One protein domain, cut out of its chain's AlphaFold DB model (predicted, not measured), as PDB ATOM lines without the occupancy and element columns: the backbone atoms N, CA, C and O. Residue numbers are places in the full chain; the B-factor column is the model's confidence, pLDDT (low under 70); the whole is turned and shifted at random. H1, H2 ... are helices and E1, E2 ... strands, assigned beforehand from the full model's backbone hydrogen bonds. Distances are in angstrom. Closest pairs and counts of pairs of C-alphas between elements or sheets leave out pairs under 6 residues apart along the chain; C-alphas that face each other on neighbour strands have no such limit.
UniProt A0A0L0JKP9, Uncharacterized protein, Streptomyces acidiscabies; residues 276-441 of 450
ATOM      1  N   LEU A 276     -49.907  31.486 -34.216       82.56
ATOM      2  CA  LEU A 276     -48.712  30.992 -33.542       82.56
ATOM      3  C   LEU A 276     -48.866  31.173 -32.034       82.56
ATOM      4  O   LEU A 276     -49.059  32.278 -31.525       82.56
ATOM      5  N   THR A 277     -48.776  30.081 -31.295       84.75
ATOM      6  CA  THR A 277     -48.782  30.102 -29.834       84.75
ATOM      7  C   THR A 277     -47.461  29.559 -29.329       84.75
ATOM      8  O   THR A 277     -47.017  28.501 -29.764       84.75
ATOM      9  N   VAL A 278     -46.821  30.314 -28.437       84.88
ATOM     10  CA  VAL A 278     -45.522  29.952 -27.873       84.88
ATOM     11  C   VAL A 278     -45.632  29.903 -26.364       84.88
ATOM     12  O   VAL A 278     -46.039  30.881 -25.731       84.88
ATOM     13  N   ARG A 279     -45.269  28.757 -25.791       87.81
ATOM     14  CA  ARG A 279     -45.266  28.534 -24.345       87.81
ATOM     15  C   ARG A 279     -43.867  28.131 -23.878       87.81
ATOM     16  O   ARG A 279     -43.296  27.212 -24.457       87.81
ATOM     17  N   PRO A 280     -43.311  28.787 -22.849       86.44
ATOM     18  CA  PRO A 280     -42.079  28.323 -22.226       86.44
ATOM     19  C   PRO A 280     -42.300  26.980 -21.528       86.44
ATOM     20  O   PRO A 280     -43.331  26.769 -20.886       86.44
ATOM     21  N   LEU A 281     -41.330  26.082 -21.670       87.44
ATOM     22  CA  LEU A 281     -41.295  24.779 -21.019       87.44
ATOM     23  C   LEU A 281     -40.374  24.813 -19.787       87.44
ATOM     24  O   LEU A 281     -39.398  25.574 -19.761       87.44
ATOM     25  N   PRO A 282     -40.639  23.974 -18.768       81.62
ATOM     26  CA  PRO A 282     -39.677  23.738 -17.697       81.62
ATOM     27  C   PRO A 282     -38.368  23.203 -18.305       81.62
ATOM     28  O   PRO A 282     -38.386  22.269 -19.098       81.62
ATOM     29  N   GLY A 283     -37.239  23.845 -17.985       80.25
ATOM     30  CA  GLY A 283     -35.936  23.576 -18.620       80.25
ATOM     31  C   GLY A 283     -35.511  24.598 -19.686       80.25
ATOM     32  O   GLY A 283     -34.447  24.453 -20.277       80.25
ATOM     33  N   GLY A 284     -36.307  25.647 -19.922       80.88
ATOM     34  CA  GLY A 284     -35.929  26.784 -20.773       80.88
ATOM     35  C   GLY A 284     -36.241  26.616 -22.263       80.88
ATOM     36  O   GLY A 284     -36.034  27.557 -23.025       80.88
ATOM     37  N   GLY A 285     -36.757  25.456 -22.680       86.44
ATOM     38  CA  GLY A 285     -37.250  25.227 -24.041       86.44
ATOM     39  C   GLY A 285     -38.561  25.959 -24.344       86.44
ATOM     40  O   GLY A 285     -39.179  26.575 -23.471       86.44
ATOM     41  N   LEU A 286     -39.009  25.879 -25.594       87.62
ATOM     42  CA  LEU A 286     -40.239  26.502 -26.075       87.62
ATOM     43  C   LEU A 286     -41.114  25.472 -26.783       87.62
ATOM     44  O   LEU A 286     -40.661  24.798 -27.699       87.62
ATOM     45  N   ARG A 287     -42.390  25.412 -26.411       90.19
ATOM     46  CA  ARG A 287     -43.430  24.712 -27.163       90.19
ATOM     47  C   ARG A 287     -44.054  25.678 -28.155       90.19
ATOM     48  O   ARG A 287     -44.632  26.696 -27.756       90.19
ATOM     49  N   ILE A 288     -43.900  25.376 -29.433       88.62
ATOM     50  CA  ILE A 288     -44.322  26.198 -30.562       88.62
ATOM     51  C   ILE A 288     -45.471  25.473 -31.246       88.62
ATOM     52  O   ILE A 288     -45.281  24.398 -31.800       88.62
ATOM     53  N   ARG A 289     -46.657  26.076 -31.247       88.31
ATOM     54  CA  ARG A 289     -47.817  25.551 -31.968       88.31
ATOM     55  C   ARG A 289     -48.262  26.539 -33.030       88.31
ATOM     56  O   ARG A 289     -48.647  27.662 -32.697       88.31
ATOM     57  N   LEU A 290     -48.217  26.107 -34.283       86.06
ATOM     58  CA  LEU A 290     -48.673  26.842 -35.454       86.06
ATOM     59  C   LEU A 290     -49.959  26.193 -35.973       86.06
ATOM     60  O   LEU A 290     -49.944  25.055 -36.432       86.06
ATOM     61  N   THR A 291     -51.068  26.917 -35.894       85.12
ATOM     62  CA  THR A 291     -52.343  26.518 -36.494       85.12
ATOM     63  C   THR A 291     -52.492  27.220 -37.838       85.12
ATOM     64  O   THR A 291     -52.398  28.446 -37.878       85.12
ATOM     65  N   GLN A 292     -52.734  26.480 -38.916       81.44
ATOM     66  CA  GLN A 292     -52.972  27.009 -40.262       81.44
ATOM     67  C   GLN A 292     -54.185  26.311 -40.887       81.44
ATOM     68  O   GLN A 292     -54.431  25.148 -40.574       81.44
ATOM     69  N   PRO A 293     -54.955  26.984 -41.752       75.50
ATOM     70  CA  PRO A 293     -55.949  26.300 -42.565       75.50
ATOM     71  C   PRO A 293     -55.247  25.400 -43.592       75.50
ATOM     72  O   PRO A 293     -54.286  25.814 -44.245       75.50
ATOM     73  N   ASP A 294     -55.725  24.170 -43.723       74.12
ATOM     74  CA  ASP A 294     -55.367  23.277 -44.817       74.12
ATOM     75  C   ASP A 294     -56.025  23.750 -46.140       74.12
ATOM     76  O   ASP A 294     -56.813  24.709 -46.141       74.12
ATOM     77  N   PRO A 295     -55.719  23.122 -47.293       68.88
ATOM     78  CA  PRO A 295     -56.331  23.483 -48.575       68.88
ATOM     79  C   PRO A 295     -57.864  23.354 -48.604       68.88
ATOM     80  O   PRO A 295     -58.508  24.017 -49.413       68.88
ATOM     81  N   ALA A 296     -58.447  22.534 -47.723       73.94
ATOM     82  CA  ALA A 296     -59.889  22.347 -47.569       73.94
ATOM     83  C   ALA A 296     -60.525  23.349 -46.578       73.94
ATOM     84  O   ALA A 296     -61.744  23.377 -46.413       73.94
ATOM     85  N   GLY A 297     -59.721  24.208 -45.940       72.00
ATOM     86  CA  GLY A 297     -60.162  25.204 -44.966       72.00
ATOM     87  C   GLY A 297     -60.295  24.681 -43.531       72.00
ATOM     88  O   GLY A 297     -60.731  25.432 -42.653       72.00
ATOM     89  N   HIS A 298     -59.903  23.436 -43.255       76.25
ATOM     90  CA  HIS A 298     -59.879  22.884 -41.906       76.25
ATOM     91  C   HIS A 298     -58.611  23.317 -41.158       76.25
ATOM     92  O   HIS A 298     -57.523  23.368 -41.732       76.25
ATOM     93  N   PRO A 299     -58.702  23.649 -39.861       79.44
ATOM     94  CA  PRO A 299     -57.533  24.045 -39.090       79.44
ATOM     95  C   PRO A 299     -56.633  22.833 -38.814       79.44
ATOM     96  O   PRO A 299     -56.981  21.956 -38.028       79.44
ATOM     97  N   HIS A 300     -55.437  22.831 -39.392       82.69
ATOM     98  CA  HIS A 300     -54.352  21.923 -39.045       82.69
ATOM     99  C   HIS A 300     -53.423  22.598 -38.027       82.69
ATOM    100  O   HIS A 300     -53.073  23.770 -38.176       82.69
ATOM    101  N   ALA A 301     -53.011  21.883 -36.979       84.75
ATOM    102  CA  ALA A 301     -52.079  22.401 -35.980       84.75
ATOM    103  C   ALA A 301     -50.807  21.556 -35.934       84.75
ATOM    104  O   ALA A 301     -50.863  20.363 -35.655       84.75
ATOM    105  N   THR A 302     -49.666  22.203 -36.149       84.62
ATOM    106  CA  THR A 302     -48.341  21.602 -35.987       84.62
ATOM    107  C   THR A 302     -47.747  22.089 -34.673       84.62
ATOM    108  O   THR A 302     -47.694  23.296 -34.427       84.62
ATOM    109  N   GLU A 303     -47.319  21.164 -33.818       89.00
ATOM    110  CA  GLU A 303     -46.734  21.455 -32.509       89.00
ATOM    111  C   GLU A 303     -45.316  20.888 -32.429       89.00
ATOM    112  O   GLU A 303     -45.074  19.747 -32.816       89.00
ATOM    113  N   ILE A 304     -44.369  21.714 -31.981       90.19
ATOM    114  CA  ILE A 304     -42.943  21.390 -31.910       90.19
ATOM    115  C   ILE A 304     -42.396  21.869 -30.572       90.19
ATOM    116  O   ILE A 304     -42.559  23.037 -30.208       90.19
ATOM    117  N   ASP A 305     -41.684  20.987 -29.880       91.00
ATOM    118  CA  ASP A 305     -40.884  21.345 -28.715       91.00
ATOM    119  C   ASP A 305     -39.454  21.669 -29.170       91.00
ATOM    120  O   ASP A 305     -38.732  20.827 -29.697       91.00
ATOM    121  N   ALA A 306     -39.054  22.927 -28.994       88.88
ATOM    122  CA  ALA A 306     -37.754  23.451 -29.383       88.88
ATOM    123  C   ALA A 306     -36.868  23.638 -28.147       88.88
ATOM    124  O   ALA A 306     -37.194  24.414 -27.241       88.88
ATOM    125  N   ALA A 307     -35.722  22.957 -28.117       89.25
ATOM    126  CA  ALA A 307     -34.711  23.171 -27.085       89.25
ATOM    127  C   ALA A 307     -34.065  24.570 -27.225       89.25
ATOM    128  O   ALA A 307     -34.036  25.119 -28.334       89.25
ATOM    129  N   PRO A 308     -33.530  25.162 -26.141       87.94
ATOM    130  CA  PRO A 308     -32.858  26.459 -26.199       87.94
ATOM    131  C   PRO A 308     -31.764  26.497 -27.272       87.94
ATOM    132  O   PRO A 308     -30.984  25.557 -27.403       87.94
ATOM    133  N   GLY A 309     -31.697  27.587 -28.038       87.50
ATOM    134  CA  GLY A 309     -30.661  27.777 -29.061       87.50
ATOM    135  C   GLY A 309     -30.870  27.006 -30.367       87.50
ATOM    136  O   GLY A 309     -30.019  27.075 -31.256       87.50
ATOM    137  N   THR A 310     -31.984  26.289 -30.525       90.06
ATOM    138  CA  THR A 310     -32.263  25.522 -31.745       90.06
ATOM    139  C   THR A 310     -32.840  26.378 -32.871       90.06
ATOM    140  O   THR A 310     -33.407  27.456 -32.661       90.06
ATOM    141  N   SER A 311     -32.689  25.876 -34.096       89.38
ATOM    142  CA  SER A 311     -33.342  26.407 -35.289       89.38
ATOM    143  C   SER A 311     -34.396  25.416 -35.763       89.38
ATOM    144  O   SER A 311     -34.100  24.239 -35.947       89.38
ATOM    145  N   VAL A 312     -35.619  25.899 -35.949       87.31
ATOM    146  CA  VAL A 312     -36.764  25.123 -36.418       87.31
ATOM    147  C   VAL A 312     -37.181  25.672 -37.771       87.31
ATOM    148  O   VAL A 312     -37.296  26.885 -37.950       87.31
ATOM    149  N   HIS A 313     -37.421  24.772 -38.711       86.81
ATOM    150  CA  HIS A 313     -37.947  25.091 -40.029       86.81
ATOM    151  C   HIS A 313     -39.381  24.586 -40.089       86.81
ATOM    152  O   HIS A 313     -39.617  23.395 -39.891       86.81
ATOM    153  N   LEU A 314     -40.336  25.490 -40.306       81.00
ATOM    154  CA  LEU A 314     -41.732  25.118 -40.495       81.00
ATOM    155  C   LEU A 314     -42.133  25.337 -41.951       81.00
ATOM    156  O   LEU A 314     -42.072  26.479 -42.418       81.00
ATOM    157  N   PRO A 315     -42.567  24.275 -42.650       76.00
ATOM    158  CA  PRO A 315     -43.173  24.427 -43.958       76.00
ATOM    159  C   PRO A 315     -44.472  25.231 -43.843       76.00
ATOM    160  O   PRO A 315     -45.257  25.022 -42.917       76.00
ATOM    161  N   THR A 316     -44.715  26.133 -44.791       73.56
ATOM    162  CA  THR A 316     -45.979  26.867 -44.905       73.56
ATOM    163  C   THR A 316     -46.671  26.576 -46.229       73.56
ATOM    164  O   THR A 316     -46.035  26.526 -47.281       73.56
ATOM    165  N   THR A 317     -47.998  26.432 -46.189       68.06
ATOM    166  CA  THR A 317     -48.856  26.224 -47.373       68.06
ATOM    167  C   THR A 317     -49.030  27.485 -48.228       68.06
ATOM    168  O   THR A 317     -49.538  27.421 -49.343       68.06
ATOM    169  N   ARG A 318     -48.608  28.642 -47.708       70.81
ATOM    170  CA  ARG A 318     -48.632  29.955 -48.364       70.81
ATOM    171  C   ARG A 318     -47.242  30.575 -48.380       70.81
ATOM    172  O   ARG A 318     -46.323  30.068 -47.731       70.81
ATOM    173  N   ALA A 319     -47.102  31.702 -49.080       70.19
ATOM    174  CA  ALA A 319     -45.889  32.504 -49.030       70.19
ATOM    175  C   ALA A 319     -45.546  32.845 -47.571       70.19
ATOM    176  O   ALA A 319     -46.370  33.382 -46.829       70.19
ATOM    177  N   ALA A 320     -44.317  32.533 -47.158       73.00
ATOM    178  CA  ALA A 320     -43.857  32.715 -45.783       73.00
ATOM    179  C   ALA A 320     -44.021  34.163 -45.282       73.00
ATOM    180  O   ALA A 320     -44.288  34.385 -44.102       73.00
ATOM    181  N   THR A 321     -43.912  35.144 -46.183       67.19
ATOM    182  CA  THR A 321     -44.153  36.570 -45.912       67.19
ATOM    183  C   THR A 321     -45.595  36.843 -45.479       67.19
ATOM    184  O   THR A 321     -45.800  37.524 -44.475       67.19
ATOM    185  N   ASP A 322     -46.576  36.272 -46.178       68.31
ATOM    186  CA  ASP A 322     -48.001  36.461 -45.879       68.31
ATOM    187  C   ASP A 322     -48.361  35.801 -44.550       68.31
ATOM    188  O   ASP A 322     -49.037  36.396 -43.710       68.31
ATOM    189  N   VAL A 323     -47.821  34.599 -44.322       72.00
ATOM    190  CA  VAL A 323     -47.988  33.887 -43.054       72.00
ATOM    191  C   VAL A 323     -47.386  34.689 -41.913       72.00
ATOM    192  O   VAL A 323     -48.039  34.917 -40.901       72.00
ATOM    193  N   LEU A 324     -46.155  35.176 -42.063       72.88
ATOM    194  CA  LEU A 324     -45.517  35.995 -41.039       72.88
ATOM    195  C   LEU A 324     -46.326  37.264 -40.754       72.88
ATOM    196  O   LEU A 324     -46.492  37.634 -39.592       72.88
ATOM    197  N   HIS A 325     -46.865  37.900 -41.794       67.38
ATOM    198  CA  HIS A 325     -47.708  39.079 -41.667       67.38
ATOM    199  C   HIS A 325     -49.000  38.786 -40.885       67.38
ATOM    200  O   HIS A 325     -49.341  39.505 -39.942       67.38
ATOM    201  N   HIS A 326     -49.679  37.676 -41.180       68.50
ATOM    202  CA  HIS A 326     -50.822  37.222 -40.391       68.50
ATOM    203  C   HIS A 326     -50.436  36.901 -38.947       68.50
ATOM    204  O   HIS A 326     -51.096  37.369 -38.011       68.50
ATOM    205  N   LEU A 327     -49.326  36.189 -38.748       72.38
ATOM    206  CA  LEU A 327     -48.817  35.826 -37.432       72.38
ATOM    207  C   LEU A 327     -48.458  37.043 -36.584       72.38
ATOM    208  O   LEU A 327     -48.691  37.009 -35.371       72.38
ATOM    209  N   MET A 328     -47.969  38.139 -37.175       68.88
ATOM    210  CA  MET A 328     -47.778  39.389 -36.435       68.88
ATOM    211  C   MET A 328     -49.061  39.763 -35.692       68.88
ATOM    212  O   MET A 328     -48.993  40.097 -34.516       68.88
ATOM    213  N   THR A 329     -50.238  39.583 -36.289       64.25
ATOM    214  CA  THR A 329     -51.523  39.968 -35.682       64.25
ATOM    215  C   THR A 329     -52.110  38.944 -34.700       64.25
ATOM    216  O   THR A 329     -52.834  39.331 -33.785       64.25
ATOM    217  N   THR A 330     -51.761  37.659 -34.813       69.06
ATOM    218  CA  THR A 330     -52.431  36.561 -34.080       69.06
ATOM    219  C   THR A 330     -51.568  35.859 -33.026       69.06
ATOM    220  O   THR A 330     -52.083  35.073 -32.228       69.06
ATOM    221  N   THR A 331     -50.258  36.128 -32.996       73.44
ATOM    222  CA  THR A 331     -49.312  35.403 -32.130       73.44
ATOM    223  C   THR A 331     -49.504  35.689 -30.638       73.44
ATOM    224  O   THR A 331     -49.712  36.833 -30.246       73.44
ATOM    225  N   THR A 332     -49.316  34.712 -29.758       72.69
ATOM    226  CA  THR A 332     -49.249  34.954 -28.302       72.69
ATOM    227  C   THR A 332     -48.018  34.290 -27.692       72.69
ATOM    228  O   THR A 332     -47.740  33.136 -28.011       72.69
ATOM    229  N   GLY A 333     -47.315  34.992 -26.795       73.56
ATOM    230  CA  GLY A 333     -46.105  34.503 -26.115       73.56
ATOM    231  C   GLY A 333     -44.858  35.373 -26.361       73.56
ATOM    232  O   GLY A 333     -44.973  36.436 -26.980       73.56
ATOM    233  N   PRO A 334     -43.675  34.944 -25.875       76.81
ATOM    234  CA  PRO A 334     -42.405  35.667 -25.999       76.81
ATOM    235  C   PRO A 334     -41.817  35.516 -27.412       76.81
ATOM    236  O   PRO A 334     -40.818  34.829 -27.624       76.81
ATOM    237  N   VAL A 335     -42.472  36.132 -28.399       79.62
ATOM    238  CA  VAL A 335     -42.102  36.027 -29.817       79.62
ATOM    239  C   VAL A 335     -41.636  37.367 -30.356       79.62
ATOM    240  O   VAL A 335     -42.315  38.384 -30.206       79.62
ATOM    241  N   LEU A 336     -40.499  37.351 -31.040       81.00
ATOM    242  CA  LEU A 336     -39.970  38.469 -31.794       81.00
ATOM    243  C   LEU A 336     -40.068  38.159 -33.289       81.00
ATOM    244  O   LEU A 336     -39.393  37.276 -33.810       81.00
ATOM    245  N   MET A 337     -40.923  38.908 -33.977       78.94
ATOM    246  CA  MET A 337     -41.086  38.816 -35.428       78.94
ATOM    247  C   MET A 337     -40.058  39.712 -36.117       78.94
ATOM    248  O   MET A 337     -39.972  40.906 -35.808       78.94
ATOM    249  N   VAL A 338     -39.292  39.155 -37.053       76.75
ATOM    250  CA  VAL A 338     -38.387  39.919 -37.916       76.75
ATOM    251  C   VAL A 338     -39.086  40.137 -39.257       76.75
ATOM    252  O   VAL A 338     -39.297  39.163 -39.977       76.75
ATOM    253  N   PRO A 339     -39.473  41.378 -39.605       65.62
ATOM    254  CA  PRO A 339     -40.200  41.630 -40.840       65.62
ATOM    255  C   PRO A 339     -39.329  41.303 -42.066       65.62
ATOM    256  O   PRO A 339     -38.109  41.482 -42.012       65.62
ATOM    257  N   PRO A 340     -39.943  40.870 -43.180       61.38
ATOM    258  CA  PRO A 340     -39.226  40.465 -44.391       61.38
ATOM    259  C   PRO A 340     -38.543  41.655 -45.074       61.38
ATOM    260  O   PRO A 340     -37.474  41.505 -45.657       61.38
ATOM    261  N   ALA A 341     -39.123  42.851 -44.937       62.00
ATOM    262  CA  ALA A 341     -38.509  44.108 -45.329       62.00
ATOM    263  C   ALA A 341     -38.223  44.978 -44.090       62.00
ATOM    264  O   ALA A 341     -39.064  45.087 -43.189       62.00
ATOM    265  N   PRO A 342     -37.055  45.642 -44.021       62.28
ATOM    266  CA  PRO A 342     -36.744  46.558 -42.934       62.28
ATOM    267  C   PRO A 342     -37.721  47.737 -42.946       62.28
ATOM    268  O   PRO A 342     -37.802  48.466 -43.930       62.28
ATOM    269  N   LEU A 343     -38.420  47.987 -41.833       61.06
ATOM    270  CA  LEU A 343     -39.243  49.192 -41.688       61.06
ATOM    271  C   LEU A 343     -38.345  50.440 -41.738       61.06
ATOM    272  O   LEU A 343     -37.565  50.675 -40.810       61.06
ATOM    273  N   ARG A 344     -38.434  51.239 -42.803       68.50
ATOM    274  CA  ARG A 344     -37.576  52.417 -43.009       68.50
ATOM    275  C   ARG A 344     -38.256  53.674 -42.474       68.50
ATOM    276  O   ARG A 344     -39.071  54.288 -43.160       68.50
ATOM    277  N   LEU A 345     -37.914  54.103 -41.258       62.09
ATOM    278  CA  LEU A 345     -38.397  55.380 -40.723       62.09
ATOM    279  C   LEU A 345     -37.446  56.489 -41.173       62.09
ATOM    280  O   LEU A 345     -36.604  56.957 -40.407       62.09
ATOM    281  N   GLY A 346     -37.565  56.902 -42.438       58.50
ATOM    282  CA  GLY A 346     -36.619  57.844 -43.052       58.50
ATOM    283  C   GLY A 346     -36.526  59.208 -42.351       58.50
ATOM    284  O   GLY A 346     -35.531  59.913 -42.472       58.50
ATOM    285  N   PHE A 347     -37.544  59.572 -41.574       60.59
ATOM    286  CA  PHE A 347     -37.617  60.817 -40.802       60.59
ATOM    287  C   PHE A 347     -37.062  60.724 -39.378       60.59
ATOM    288  O   PHE A 347     -37.061  61.722 -38.650       60.59
ATOM    289  N   ALA A 348     -36.652  59.531 -38.963       65.88
ATOM    290  CA  ALA A 348     -36.151  59.257 -37.632       65.88
ATOM    291  C   ALA A 348     -34.622  59.113 -37.675       65.88
ATOM    292  O   ALA A 348     -34.034  58.813 -38.722       65.88
ATOM    293  N   THR A 349     -33.956  59.379 -36.551       74.06
ATOM    294  CA  THR A 349     -32.502  59.191 -36.475       74.06
ATOM    295  C   THR A 349     -32.150  57.708 -36.561       74.06
ATOM    296  O   THR A 349     -33.019  56.842 -36.432       74.06
ATOM    297  N   LEU A 350     -30.875  57.386 -36.771       76.31
ATOM    298  CA  LEU A 350     -30.402  56.012 -36.670       76.31
ATOM    299  C   LEU A 350     -30.753  55.406 -35.301       76.31
ATOM    300  O   LEU A 350     -31.234  54.276 -35.246       76.31
ATOM    301  N   THR A 351     -30.562  56.167 -34.217       74.25
ATOM    302  CA  THR A 351     -30.985  55.753 -32.872       74.25
ATOM    303  C   THR A 351     -32.470  55.443 -32.831       74.25
ATOM    304  O   THR A 351     -32.819  54.340 -32.439       74.25
ATOM    305  N   ASP A 352     -33.332  56.346 -33.298       71.44
ATOM    306  CA  ASP A 352     -34.788  56.135 -33.270       71.44
ATOM    307  C   ASP A 352     -35.221  54.956 -34.155       71.44
ATOM    308  O   ASP A 352     -36.198  54.266 -33.870       71.44
ATOM    309  N   ASN A 353     -34.492  54.712 -35.248       73.12
ATOM    310  CA  ASN A 353     -34.721  53.551 -36.089       73.12
ATOM    311  C   ASN A 353     -34.345  52.258 -35.363       73.12
ATOM    312  O   ASN A 353     -35.033  51.269 -35.572       73.12
ATOM    313  N   ILE A 354     -33.278  52.217 -34.561       70.12
ATOM    314  CA  ILE A 354     -32.797  50.983 -33.911       70.12
ATOM    315  C   ILE A 354     -33.470  50.742 -32.556       70.12
ATOM    316  O   ILE A 354     -33.763  49.600 -32.202       70.12
ATOM    317  N   THR A 355     -33.732  51.807 -31.813       63.28
ATOM    318  CA  THR A 355     -34.220  51.782 -30.441       63.28
ATOM    319  C   THR A 355     -35.297  52.844 -30.248       63.28
ATOM    320  O   THR A 355     -35.057  54.014 -30.528       63.28
ATOM    321  N   LEU A 356     -36.430  52.473 -29.651       49.22
ATOM    322  CA  LEU A 356     -37.197  53.438 -28.852       49.22
ATOM    323  C   LEU A 356     -36.547  53.655 -27.472       49.22
ATOM    324  O   LEU A 356     -36.948  54.572 -26.766       49.22
ATOM    325  N   ASP A 357     -35.532  52.853 -27.104       39.66
ATOM    326  CA  ASP A 357     -34.831  52.971 -25.824       39.66
ATOM    327  C   ASP A 357     -33.332  52.565 -25.846       39.66
ATOM    328  O   ASP A 357     -32.958  51.438 -26.173       39.66
ATOM    329  N   THR A 358     -32.484  53.550 -25.529       42.72
ATOM    330  CA  THR A 358     -31.185  53.565 -24.808       42.72
ATOM    331  C   THR A 358     -30.138  52.420 -24.862       42.72
ATOM    332  O   THR A 358     -29.211  52.440 -24.050       42.72
ATOM    333  N   ARG A 359     -30.139  51.472 -25.813       50.81
ATOM    334  CA  ARG A 359     -29.006  50.516 -25.979       50.81
ATOM    335  C   ARG A 359     -27.901  51.026 -26.931       50.81
ATOM    336  O   ARG A 359     -28.205  51.736 -27.890       50.81
ATOM    337  N   PRO A 360     -26.615  50.674 -26.701       54.44
ATOM    338  CA  PRO A 360     -25.504  51.143 -27.529       54.44
ATOM    339  C   PRO A 360     -25.584  50.591 -28.957       54.44
ATOM    340  O   PRO A 360     -25.808  49.402 -29.185       54.44
ATOM    341  N   LEU A 361     -25.391  51.484 -29.925       60.84
ATOM    342  CA  LEU A 361     -25.481  51.203 -31.356       60.84
ATOM    343  C   LEU A 361     -24.193  50.557 -31.893       60.84
ATOM    344  O   LEU A 361     -23.110  50.840 -31.376       60.84
ATOM    345  N   PRO A 362     -24.265  49.730 -32.954       62.19
ATOM    346  CA  PRO A 362     -23.077  49.116 -33.542       62.19
ATOM    347  C   PRO A 362     -22.107  50.182 -34.080       62.19
ATOM    348  O   PRO A 362     -22.424  50.914 -35.018       62.19
ATOM    349  N   ALA A 363     -20.896  50.233 -33.514       62.75
ATOM    350  CA  ALA A 363     -19.893  51.272 -33.781       62.75
ATOM    351  C   ALA A 363     -19.525  51.421 -35.269       62.75
ATOM    352  O   ALA A 363     -19.338  52.537 -35.747       62.75
ATOM    353  N   ARG A 364     -19.494  50.312 -36.026       64.88
ATOM    354  CA  ARG A 364     -19.204  50.325 -37.473       64.88
ATOM    355  C   ARG A 364     -20.238  51.099 -38.288       64.88
ATOM    356  O   ARG A 364     -19.869  51.780 -39.234       64.88
ATOM    357  N   LEU A 365     -21.513  51.021 -37.911       64.88
ATOM    358  CA  LEU A 365     -22.587  51.708 -38.632       64.88
ATOM    359  C   LEU A 365     -22.642  53.199 -38.272       64.88
ATOM    360  O   LEU A 365     -23.048  54.026 -39.076       64.88
ATOM    361  N   VAL A 366     -22.177  53.550 -37.073       70.12
ATOM    362  CA  VAL A 366     -22.079  54.934 -36.603       70.12
ATOM    363  C   VAL A 366     -20.890  55.671 -37.231       70.12
ATOM    364  O   VAL A 366     -21.021  56.847 -37.558       70.12
ATOM    365  N   ALA A 367     -19.751  54.996 -37.419       68.31
ATOM    366  CA  ALA A 367     -18.503  55.615 -37.874       68.31
ATOM    367  C   ALA A 367     -18.569  56.201 -39.299       68.31
ATOM    368  O   ALA A 367     -17.869  57.166 -39.587       68.31
ATOM    369  N   GLY A 368     -19.415  55.647 -40.174       65.81
ATOM    370  CA  GLY A 368     -19.574  56.111 -41.559       65.81
ATOM    371  C   GLY A 368     -20.604  57.230 -41.755       65.81
ATOM    372  O   GLY A 368     -20.795  57.686 -42.879       65.81
ATOM    373  N   LEU A 369     -21.297  57.664 -40.695       74.62
ATOM    374  CA  LEU A 369     -22.401  58.615 -40.815       74.62
ATOM    375  C   LEU A 369     -22.007  60.028 -40.353       74.62
ATOM    376  O   LEU A 369     -21.409  60.179 -39.286       74.62
ATOM    377  N   PRO A 370     -22.420  61.087 -41.079       64.75
ATOM    378  CA  PRO A 370     -21.966  62.464 -40.853       64.75
ATOM    379  C   PRO A 370     -22.310  63.023 -39.466       64.75
ATOM    380  O   PRO A 370     -21.652  63.943 -38.989       64.75
ATOM    381  N   TYR A 371     -23.336  62.478 -38.807       68.81
ATOM    382  CA  TYR A 371     -23.745  62.864 -37.453       68.81
ATOM    383  C   TYR A 371     -23.810  61.655 -36.510       68.81
ATOM    384  O   TYR A 371     -24.533  61.672 -35.505       68.81
ATOM    385  N   GLY A 372     -23.092  60.582 -36.858       76.31
ATOM    386  CA  GLY A 372     -23.082  59.323 -36.133       76.31
ATOM    387  C   GLY A 372     -24.501  58.805 -35.846       76.31
ATOM    388  O   GLY A 372     -25.318  58.723 -36.768       76.31
ATOM    389  N   PRO A 373     -24.849  58.511 -34.579       74.12
ATOM    390  CA  PRO A 373     -26.135  57.913 -34.218       74.12
ATOM    391  C   PRO A 373     -27.333  58.861 -34.402       74.12
ATOM    392  O   PRO A 373     -28.477  58.425 -34.507       74.12
ATOM    393  N   ARG A 374     -27.074  60.172 -34.501       73.75
ATOM    394  CA  ARG A 374     -28.097  61.209 -34.708       73.75
ATOM    395  C   ARG A 374     -28.388  61.478 -36.183       73.75
ATOM    396  O   ARG A 374     -29.169  62.374 -36.494       73.75
ATOM    397  N   THR A 375     -27.756  60.739 -37.091       72.50
ATOM    398  CA  THR A 375     -27.974  60.893 -38.531       72.50
ATOM    399  C   THR A 375     -29.394  60.480 -38.892       72.50
ATOM    400  O   THR A 375     -29.862  59.429 -38.461       72.50
ATOM    401  N   LEU A 376     -30.087  61.315 -39.667       73.38
ATOM    402  CA  LEU A 376     -31.413  60.998 -40.202       73.38
ATOM    403  C   LEU A 376     -31.268  60.026 -41.375       73.38
ATOM    404  O   LEU A 376     -30.444  60.252 -42.255       73.38
ATOM    405  N   LEU A 377     -32.073  58.968 -41.420       72.00
ATOM    406  CA  LEU A 377     -31.949  57.934 -42.457       72.00
ATOM    407  C   LEU A 377     -32.797  58.238 -43.703       72.00
ATOM    408  O   LEU A 377     -33.532  57.380 -44.191       72.00
ATOM    409  N   SER A 378     -32.740  59.487 -44.179       68.56
ATOM    410  CA  SER A 378     -33.274  59.858 -45.491       68.56
ATOM    411  C   SER A 378     -32.603  61.096 -46.081       68.56
ATOM    412  O   SER A 378     -32.630  62.176 -45.481       68.56
ATOM    413  N   ALA A 379     -32.106  60.988 -47.314       57.09
ATOM    414  CA  ALA A 379     -31.491  62.091 -48.060       57.09
ATOM    415  C   ALA A 379     -32.472  63.226 -48.415       57.09
ATOM    416  O   ALA A 379     -32.076  64.292 -48.895       57.09
ATOM    417  N   GLN A 380     -33.771  63.040 -48.155       49.38
ATOM    418  CA  GLN A 380     -34.772  64.100 -48.273       49.38
ATOM    419  C   GLN A 380     -34.567  65.222 -47.237       49.38
ATOM    420  O   GLN A 380     -35.093  66.331 -47.409       49.38
ATOM    421  N   TYR A 381     -33.783  64.966 -46.185       53.75
ATOM    422  CA  TYR A 381     -33.481  65.910 -45.114       53.75
ATOM    423  C   TYR A 381     -32.085  66.512 -45.265       53.75
ATOM    424  O   TYR A 381     -31.140  65.847 -45.667       53.75
ATOM    425  N   SER A 382     -31.928  67.784 -44.873       50.75
ATOM    426  CA  SER A 382     -30.658  68.529 -45.004       50.75
ATOM    427  C   SER A 382     -29.473  67.934 -44.223       50.75
ATOM    428  O   SER A 382     -28.340  68.375 -44.391       50.75
ATOM    429  N   ARG A 383     -29.741  66.937 -43.371       56.72
ATOM    430  CA  ARG A 383     -28.778  66.196 -42.546       56.72
ATOM    431  C   ARG A 383     -28.937  64.679 -42.658       56.72
ATOM    432  O   ARG A 383     -28.461  63.958 -41.782       56.72
ATOM    433  N   GLY A 384     -29.676  64.210 -43.659       63.34
ATOM    434  CA  GLY A 384     -29.986  62.799 -43.789       63.34
ATOM    435  C   GLY A 384     -29.229  62.107 -44.911       63.34
ATOM    436  O   GLY A 384     -28.763  62.746 -45.852       63.34
ATOM    437  N   VAL A 385     -29.089  60.796 -44.759       73.38
ATOM    438  CA  VAL A 385     -28.378  59.895 -45.666       73.38
ATOM    439  C   VAL A 385     -29.312  58.736 -45.988       73.38
ATOM    440  O   VAL A 385     -29.963  58.212 -45.083       73.38
ATOM    441  N   ASP A 386     -29.392  58.349 -47.258       76.75
ATOM    442  CA  ASP A 386     -30.058  57.105 -47.640       76.75
ATOM    443  C   ASP A 386     -29.074  55.949 -47.440       76.75
ATOM    444  O   ASP A 386     -27.938  56.002 -47.908       76.75
ATOM    445  N   LEU A 387     -29.503  54.932 -46.696       74.94
ATOM    446  CA  LEU A 387     -28.739  53.703 -46.503       74.94
ATOM    447  C   LEU A 387     -29.025  52.726 -47.647       74.94
ATOM    448  O   LEU A 387     -30.175  52.619 -48.087       74.94
ATOM    449  N   ASP A 388     -27.999  51.996 -48.074       79.88
ATOM    450  CA  ASP A 388     -28.148  50.832 -48.948       79.88
ATOM    451  C   ASP A 388     -28.793  49.642 -48.206       79.88
ATOM    452  O   ASP A 388     -29.058  49.683 -46.996       79.88
ATOM    453  N   ASP A 389     -29.105  48.581 -48.949       74.50
ATOM    454  CA  ASP A 389     -29.797  47.412 -48.403       74.50
ATOM    455  C   ASP A 389     -28.948  46.657 -47.361       74.50
ATOM    456  O   ASP A 389     -29.490  46.153 -46.371       74.50
ATOM    457  N   ASP A 390     -27.619  46.665 -47.501       77.19
ATOM    458  CA  ASP A 390     -26.680  46.054 -46.552       77.19
ATOM    459  C   ASP A 390     -26.633  46.805 -45.212       77.19
ATOM    460  O   ASP A 390     -26.671  46.208 -44.122       77.19
ATOM    461  N   ALA A 391     -26.612  48.136 -45.256       77.94
ATOM    462  CA  ALA A 391     -26.710  48.972 -44.072       77.94
ATOM    463  C   ALA A 391     -28.086  48.818 -43.405       77.94
ATOM    464  O   ALA A 391     -28.156  48.702 -42.178       77.94
ATOM    465  N   TRP A 392     -29.177  48.707 -44.174       79.62
ATOM    466  CA  TRP A 392     -30.504  48.399 -43.622       79.62
ATOM    467  C   TRP A 392     -30.592  47.004 -42.992       79.62
ATOM    468  O   TRP A 392     -31.237  46.842 -41.951       79.62
ATOM    469  N   SER A 393     -29.915  46.003 -43.554       75.81
ATOM    470  CA  SER A 393     -29.773  44.679 -42.938       75.81
ATOM    471  C   SER A 393     -29.072  44.768 -41.579       75.81
ATOM    472  O   SER A 393     -29.525  44.191 -40.585       75.81
ATOM    473  N   THR A 394     -28.025  45.590 -41.489       79.06
ATOM    474  CA  THR A 394     -27.309  45.843 -40.232       79.06
ATOM    475  C   THR A 394     -28.178  46.586 -39.210       79.06
ATOM    476  O   THR A 394     -28.146  46.257 -38.022       79.06
ATOM    477  N   VAL A 395     -29.012  47.536 -39.648       77.50
ATOM    478  CA  VAL A 395     -30.018  48.197 -38.794       77.50
ATOM    479  C   VAL A 395     -31.032  47.181 -38.257       77.50
ATOM    480  O   VAL A 395     -31.332  47.196 -37.065       77.50
ATOM    481  N   THR A 396     -31.524  46.258 -39.086       77.81
ATOM    482  CA  THR A 396     -32.444  45.186 -38.658       77.81
ATOM    483  C   THR A 396     -31.799  44.244 -37.645       77.81
ATOM    484  O   THR A 396     -32.407  43.933 -36.620       77.81
ATOM    485  N   ALA A 397     -30.542  43.854 -37.863       78.62
ATOM    486  CA  ALA A 397     -29.772  43.059 -36.909       78.62
ATOM    487  C   ALA A 397     -29.584  43.787 -35.562       78.62
ATOM    488  O   ALA A 397     -29.693  43.182 -34.491       78.62
ATOM    489  N   ALA A 398     -29.351  45.103 -35.601       77.50
ATOM    490  CA  ALA A 398     -29.245  45.931 -34.405       77.50
ATOM    491  C   ALA A 398     -30.587  46.049 -33.665       77.50
ATOM    492  O   ALA A 398     -30.615  45.908 -32.444       77.50
ATOM    493  N   ARG A 399     -31.704  46.225 -34.390       78.19
ATOM    494  CA  ARG A 399     -33.069  46.224 -33.825       78.19
ATOM    495  C   ARG A 399     -33.385  44.918 -33.117       78.19
ATOM    496  O   ARG A 399     -33.887  44.942 -31.997       78.19
ATOM    497  N   LEU A 400     -33.084  43.792 -33.768       78.44
ATOM    498  CA  LEU A 400     -33.231  42.464 -33.182       78.44
ATOM    499  C   LEU A 400     -32.468  42.410 -31.858       78.44
ATOM    500  O   LEU A 400     -33.070  42.190 -30.813       78.44
ATOM    501  N   THR A 401     -31.171  42.721 -31.893       77.31
ATOM    502  CA  THR A 401     -30.290  42.679 -30.715       77.31
ATOM    503  C   THR A 401     -30.781  43.593 -29.584       77.31
ATOM    504  O   THR A 401     -30.725  43.232 -28.408       77.31
ATOM    505  N   ALA A 402     -31.309  44.772 -29.918       72.50
ATOM    506  CA  ALA A 402     -31.846  45.709 -28.939       72.50
ATOM    507  C   ALA A 402     -33.139  45.211 -28.274       72.50
ATOM    508  O   ALA A 402     -33.385  45.530 -27.113       72.50
ATOM    509  N   ARG A 403     -33.947  44.422 -28.990       74.38
ATOM    510  CA  ARG A 403     -35.229  43.882 -28.518       74.38
ATOM    511  C   ARG A 403     -35.130  42.478 -27.923       74.38
ATOM    512  O   ARG A 403     -36.119  42.018 -27.360       74.38
ATOM    513  N   LEU A 404     -33.978  41.809 -28.033       74.94
ATOM    514  CA  LEU A 404     -33.773  40.500 -27.416       74.94
ATOM    515  C   LEU A 404     -34.033  40.599 -25.900       74.94
ATOM    516  O   LEU A 404     -33.368  41.397 -25.217       74.94
ATOM    517  N   PRO A 405     -35.015  39.842 -25.375       66.50
ATOM    518  CA  PRO A 405     -35.282  39.792 -23.948       66.50
ATOM    519  C   PRO A 405     -34.181  39.005 -23.230       66.50
ATOM    520  O   PRO A 405     -33.497  38.171 -23.821       66.50
ATOM    521  N   ALA A 406     -34.029  39.250 -21.931       63.41
ATOM    522  CA  ALA A 406     -33.210  38.408 -21.067       63.41
ATOM    523  C   ALA A 406     -34.001  37.130 -20.728       63.41
ATOM    524  O   ALA A 406     -34.681  37.076 -19.706       63.41
ATOM    525  N   GLY A 407     -34.006  36.142 -21.627       63.19
ATOM    526  CA  GLY A 407     -34.717  34.872 -21.437       63.19
ATOM    527  C   GLY A 407     -35.060  34.155 -22.749       63.19
ATOM    528  O   GLY A 407     -34.797  34.699 -23.824       63.19
ATOM    529  N   PRO A 408     -35.657  32.947 -22.680       61.38
ATOM    530  CA  PRO A 408     -36.006  32.171 -23.864       61.38
ATOM    531  C   PRO A 408     -37.070  32.906 -24.684       61.38
ATOM    532  O   PRO A 408     -38.176  33.180 -24.213       61.38
ATOM    533  N   ALA A 409     -36.716  33.234 -25.923       81.88
ATOM    534  CA  ALA A 409     -37.584  33.901 -26.882       81.88
ATOM    535  C   ALA A 409     -37.587  33.147 -28.205       81.88
ATOM    536  O   ALA A 409     -36.564  32.599 -28.615       81.88
ATOM    537  N   LEU A 410     -38.736  33.154 -28.877       85.19
ATOM    538  CA  LEU A 410     -38.831  32.684 -30.251       85.19
ATOM    539  C   LEU A 410     -38.580  33.852 -31.201       85.19
ATOM    540  O   LEU A 410     -39.287  34.854 -31.134       85.19
ATOM    541  N   ILE A 411     -37.626  33.719 -32.113       88.06
ATOM    542  CA  ILE A 411     -37.392  34.678 -33.195       88.06
ATOM    543  C   ILE A 411     -37.940  34.074 -34.480       88.06
ATOM    544  O   ILE A 411     -37.477  33.016 -34.887       88.06
ATOM    545  N   CYS A 412     -38.907  34.724 -35.121       85.12
ATOM    546  CA  CYS A 412     -39.552  34.210 -36.330       85.12
ATOM    547  C   CYS A 412     -39.183  35.051 -37.560       85.12
ATOM    548  O   CYS A 412     -39.229  36.284 -37.500       85.12
ATOM    549  N   LEU A 413     -38.830  34.388 -38.663       86.88
ATOM    550  CA  LEU A 413     -38.454  34.999 -39.941       86.88
ATOM    551  C   LEU A 413     -39.086  34.257 -41.128       86.88
ATOM    552  O   LEU A 413     -39.247  33.041 -41.097       86.88
ATOM    553  N   ALA A 414     -39.402  35.006 -42.187       78.81
ATOM    554  CA  ALA A 414     -40.046  34.513 -43.413       78.81
ATOM    555  C   ALA A 414     -39.084  34.246 -44.582       78.81
ATOM    556  O   ALA A 414     -39.510  33.813 -45.648       78.81
ATOM    557  N   ALA A 415     -37.803  34.578 -44.431       73.88
ATOM    558  CA  ALA A 415     -36.821  34.471 -45.502       73.88
ATOM    559  C   ALA A 415     -35.428  34.216 -44.934       73.88
ATOM    560  O   ALA A 415     -35.154  34.522 -43.771       73.88
ATOM    561  N   SER A 416     -34.530  33.696 -45.770       79.44
ATOM    562  CA  SER A 416     -33.125  33.521 -45.410       79.44
ATOM    563  C   SER A 416     -32.512  34.849 -44.942       79.44
ATOM    564  O   SER A 416     -32.605  35.855 -45.649       79.44
ATOM    565  N   PRO A 417     -31.890  34.884 -43.750       81.75
ATOM    566  CA  PRO A 417     -31.367  36.120 -43.197       81.75
ATOM    567  C   PRO A 417     -30.111  36.560 -43.952       81.75
ATOM    568  O   PRO A 417     -29.202  35.770 -44.195       81.75
ATOM    569  N   ALA A 418     -30.019  37.854 -44.250       81.62
ATOM    570  CA  ALA A 418     -28.788  38.457 -44.749       81.62
ATOM    571  C   ALA A 418     -27.634  38.317 -43.722       81.62
ATOM    572  O   ALA A 418     -27.892  38.186 -42.520       81.62
ATOM    573  N   PRO A 419     -26.352  38.407 -44.136       82.50
ATOM    574  CA  PRO A 419     -25.206  38.033 -43.296       82.50
ATOM    575  C   PRO A 419     -25.122  38.751 -41.940       82.50
ATOM    576  O   PRO A 419     -24.705  38.171 -40.937       82.50
ATOM    577  N   ALA A 420     -25.512  40.029 -41.878       80.94
ATOM    578  CA  ALA A 420     -25.536  40.785 -40.625       80.94
ATOM    579  C   ALA A 420     -26.600  40.261 -39.648       80.94
ATOM    580  O   ALA A 420     -26.315  40.112 -38.458       80.94
ATOM    581  N   LEU A 421     -27.795  39.949 -40.156       83.06
ATOM    582  CA  LEU A 421     -28.889  39.374 -39.380       83.06
ATOM    583  C   LEU A 421     -28.571  37.937 -38.952       83.06
ATOM    584  O   LEU A 421     -28.801  37.605 -37.795       83.06
ATOM    585  N   ALA A 422     -27.968  37.128 -39.829       86.62
ATOM    586  CA  ALA A 422     -27.528  35.767 -39.511       86.62
ATOM    587  C   ALA A 422     -26.601  35.747 -38.282       86.62
ATOM    588  O   ALA A 422     -26.891  35.075 -37.300       86.62
ATOM    589  N   ARG A 423     -25.578  36.614 -38.258       86.12
ATOM    590  CA  ARG A 423     -24.676  36.750 -37.097       86.12
ATOM    591  C   ARG A 423     -25.389  37.174 -35.809       86.12
ATOM    592  O   ARG A 423     -24.969  36.793 -34.719       86.12
ATOM    593  N   ALA A 424     -26.427  38.007 -35.905       84.81
ATOM    594  CA  ALA A 424     -27.218  38.400 -34.740       84.81
ATOM    595  C   ALA A 424     -28.091  37.242 -34.233       84.81
ATOM    596  O   ALA A 424     -28.186  37.041 -33.024       84.81
ATOM    597  N   LEU A 425     -28.668  36.454 -35.146       88.69
ATOM    598  CA  LEU A 425     -29.414  35.240 -34.820       88.69
ATOM    599  C   LEU A 425     -28.511  34.185 -34.170       88.69
ATOM    600  O   LEU A 425     -28.912  33.592 -33.178       88.69
ATOM    601  N   ASP A 426     -27.277  34.003 -34.644       88.94
ATOM    602  CA  ASP A 426     -26.306  33.082 -34.036       88.94
ATOM    603  C   ASP A 426     -26.001  33.443 -32.581       88.94
ATOM    604  O   ASP A 426     -26.020  32.584 -31.699       88.94
ATOM    605  N   ARG A 427     -25.788  34.733 -32.302       86.44
ATOM    606  CA  ARG A 427     -25.596  35.214 -30.927       86.44
ATOM    607  C   ARG A 427     -26.840  35.020 -30.073       86.44
ATOM    608  O   ARG A 427     -26.715  34.628 -28.919       86.44
ATOM    609  N   ALA A 428     -28.023  35.281 -30.625       85.56
ATOM    610  CA  ALA A 428     -29.275  35.058 -29.915       85.56
ATOM    611  C   ALA A 428     -29.465  33.570 -29.572       85.56
ATOM    612  O   ALA A 428     -29.858  33.246 -28.454       85.56
ATOM    613  N   ARG A 429     -29.113  32.662 -30.493       89.44
ATOM    614  CA  ARG A 429     -29.130  31.212 -30.253       89.44
ATOM    615  C   ARG A 429     -28.153  30.796 -29.162       89.44
ATOM    616  O   ARG A 429     -28.539  30.059 -28.263       89.44
ATOM    617  N   ALA A 430     -26.935  31.335 -29.172       86.44
ATOM    618  CA  ALA A 430     -25.964  31.113 -28.098       86.44
ATOM    619  C   ALA A 430     -26.459  31.614 -26.724       86.44
ATOM    620  O   ALA A 430     -26.009  31.131 -25.691       86.44
ATOM    621  N   GLN A 431     -27.405  32.559 -26.705       85.12
ATOM    622  CA  GLN A 431     -28.082  33.056 -25.500       85.12
ATOM    623  C   GLN A 431     -29.363  32.273 -25.150       85.12
ATOM    624  O   GLN A 431     -30.071  32.644 -24.215       85.12
ATOM    625  N   GLY A 432     -29.673  31.200 -25.884       85.25
ATOM    626  CA  GLY A 432     -30.820  30.326 -25.640       85.25
ATOM    627  C   GLY A 432     -32.097  30.692 -26.401       85.25
ATOM    628  O   GLY A 432     -33.119  30.045 -26.186       85.25
ATOM    629  N   ALA A 433     -32.078  31.685 -27.299       87.56
ATOM    630  CA  ALA A 433     -33.233  31.984 -28.148       87.56
ATOM    631  C   ALA A 433     -33.439  30.890 -29.207       87.56
ATOM    632  O   ALA A 433     -32.476  30.398 -29.796       87.56
ATOM    633  N   CYS A 434     -34.692  30.544 -29.494       88.88
ATOM    634  CA  CYS A 434     -35.025  29.633 -30.586       88.88
ATOM    635  C   CYS A 434     -35.328  30.439 -31.847       88.88
ATOM    636  O   CYS A 434     -35.960  31.493 -31.785       88.88
ATOM    637  N   VAL A 435     -34.902  29.938 -33.000       89.88
ATOM    638  CA  VAL A 435     -35.105  30.606 -34.289       89.88
ATOM    639  C   VAL A 435     -36.062  29.778 -35.130       89.88
ATOM    640  O   VAL A 435     -35.741  28.652 -35.485       89.88
ATOM    641  N   LEU A 436     -37.223  30.332 -35.462       89.06
ATOM    642  CA  LEU A 436     -38.190  29.739 -36.373       89.06
ATOM    643  C   LEU A 436     -38.066  30.380 -37.755       89.06
ATOM    644  O   LEU A 436     -38.262  31.588 -37.901       89.06
ATOM    645  N   ARG A 437     -37.786  29.568 -38.773       89.06
ATOM    646  CA  ARG A 437     -37.869  29.980 -40.173       89.06
ATOM    647  C   ARG A 437     -39.112  29.374 -40.810       89.06
ATOM    648  O   ARG A 437     -39.321  28.166 -40.737       89.06
ATOM    649  N   LEU A 438     -39.932  30.231 -41.403       84.19
ATOM    650  CA  LEU A 438     -41.057  29.824 -42.230       84.19
ATOM    651  C   LEU A 438     -40.525  29.604 -43.643       84.19
ATOM    652  O   LEU A 438     -40.031  30.546 -44.262       84.19
ATOM    653  N   ASP A 439     -40.593  28.367 -44.116       77.75
ATOM    654  CA  ASP A 439     -40.136  27.988 -45.448       77.75
ATOM    655  C   ASP A 439     -41.368  27.685 -46.314       77.75
ATOM    656  O   ASP A 439     -42.184  26.843 -45.930       77.75
ATOM    657  N   PRO A 440     -41.560  28.354 -47.465       67.38
ATOM    658  CA  PRO A 440     -42.654  28.002 -48.357       67.38
ATOM    659  C   PRO A 440     -42.434  26.573 -48.858       67.38
ATOM    660  O   PRO A 440     -41.341  26.240 -49.325       67.38
ATOM    661  N   VAL A 441     -43.461  25.726 -48.775       62.97
ATOM    662  CA  VAL A 441     -43.409  24.420 -49.441       62.97
ATOM    663  C   VAL A 441     -43.344  24.699 -50.943       62.97
ATOM    664  O   VAL A 441     -44.245  25.373 -51.454       62.97
TER     665      VAL A 441
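Overview. This is residues 276 to 441 of the 450 residues of an uncharacterized protein of Streptomyces acidiscabies (UniProt A0A0L0JKP9). A strongly twisted four-stranded sheet, E4 E7 E6 E5, has H1 packed on one face and H5 on the other, and beside H1 a second, three-stranded sheet, E1 E2 E3, stands partly face to face with it at one end of the long axis. Towards the other end H4 runs side by side with H5, and beyond H4 lie H2, H3 and the long loop of residues 368 to 388. The printed part has 166 residues, mixed in class, in the order E1 E2 E3 E4 H1 E5 H2 H3 H4 E6 H5 E7; the larger sheet is parallel, the smaller antiparallel. It is compact, with a radius of gyration of the C-alphas of 17.4 A and spans of 54 by 36 by 24 A.

Arrangement. Start at edge strand E4, residues 311 to 316, beside E7, residues 434 to 440: N 312 and O 435 are 2.8 A apart. Next comes E6, residues 410 to 413, with N 411 and O 434 at 2.8 A, then E5, residues 335 to 338, with N 336 and O 410 at 2.8 A. H1, residues 320 to 330, is on this sheet at a height of 8.4 A and runs along the strands, at 15 degrees to E6 on the local plane. H5, residues 419 to 430, is on the opposite face, over E7; their closest C-alphas, Arg 429 and Val 435, are 7.2 A apart. H4, residues 389 to 403, only grazes the sheet; it touches H5 at Ala 397 and Leu 421, 4.5 A between these closest C-alphas, at a shallow tilt of 20 degrees, the same way. H2, residues 350 to 354, touches H4, closest at C-alphas Ile 354 and Arg 399, 4.8 A. H3, residues 363 to 367, is close to H4 but not clearly touching, closest at C-alphas Leu 365 and Ala 391, 7.4 A. E6, H5, E7 form a strand-helix-strand unit, two parallel neighbour strands with a helix between, its crossover right-handed; E5, H2 H3 H4, E6 form another. E4, H1, E5 form a split one, E7 and E6 lying between its strands, also right-handed. E1, E2 and E3, residues 276 to 280, 286 to 293 and 299 to 306, form a meander, each strand the antiparallel neighbour of the one before; look at N 277 and O 289, 2.8 A, and N 288 and O 304, 2.8 A. The sheets form a sandwich, two sheets face to face, their facing parts 10.1 A centre to centre. Every O i to N i+4 pair is within hydrogen-bond range in H2, H3, H4 and H5, and 6 of 7 are in H1.

Along the chain. Find C-alpha 276, where E1 begins, at (-48.712, 30.992, -33.542). E2 spans 22.8 A, E3 22.0 A, H4 20.9 A and E7 19.4 A. E7 ends at C-alpha 440, (-42.654, 28.002, -48.357).

Size, cuts and confidence. The C-alphas of Ala 296 and Pro 370, the two farthest apart, are 55.6 A apart. The printed part has no cut; the links E5 to H2 and H3 to H4 are long. Mean pLDDT of the printed part is 75.3; 47 residues are under 70, among them 339 to 348 and 355 to 365.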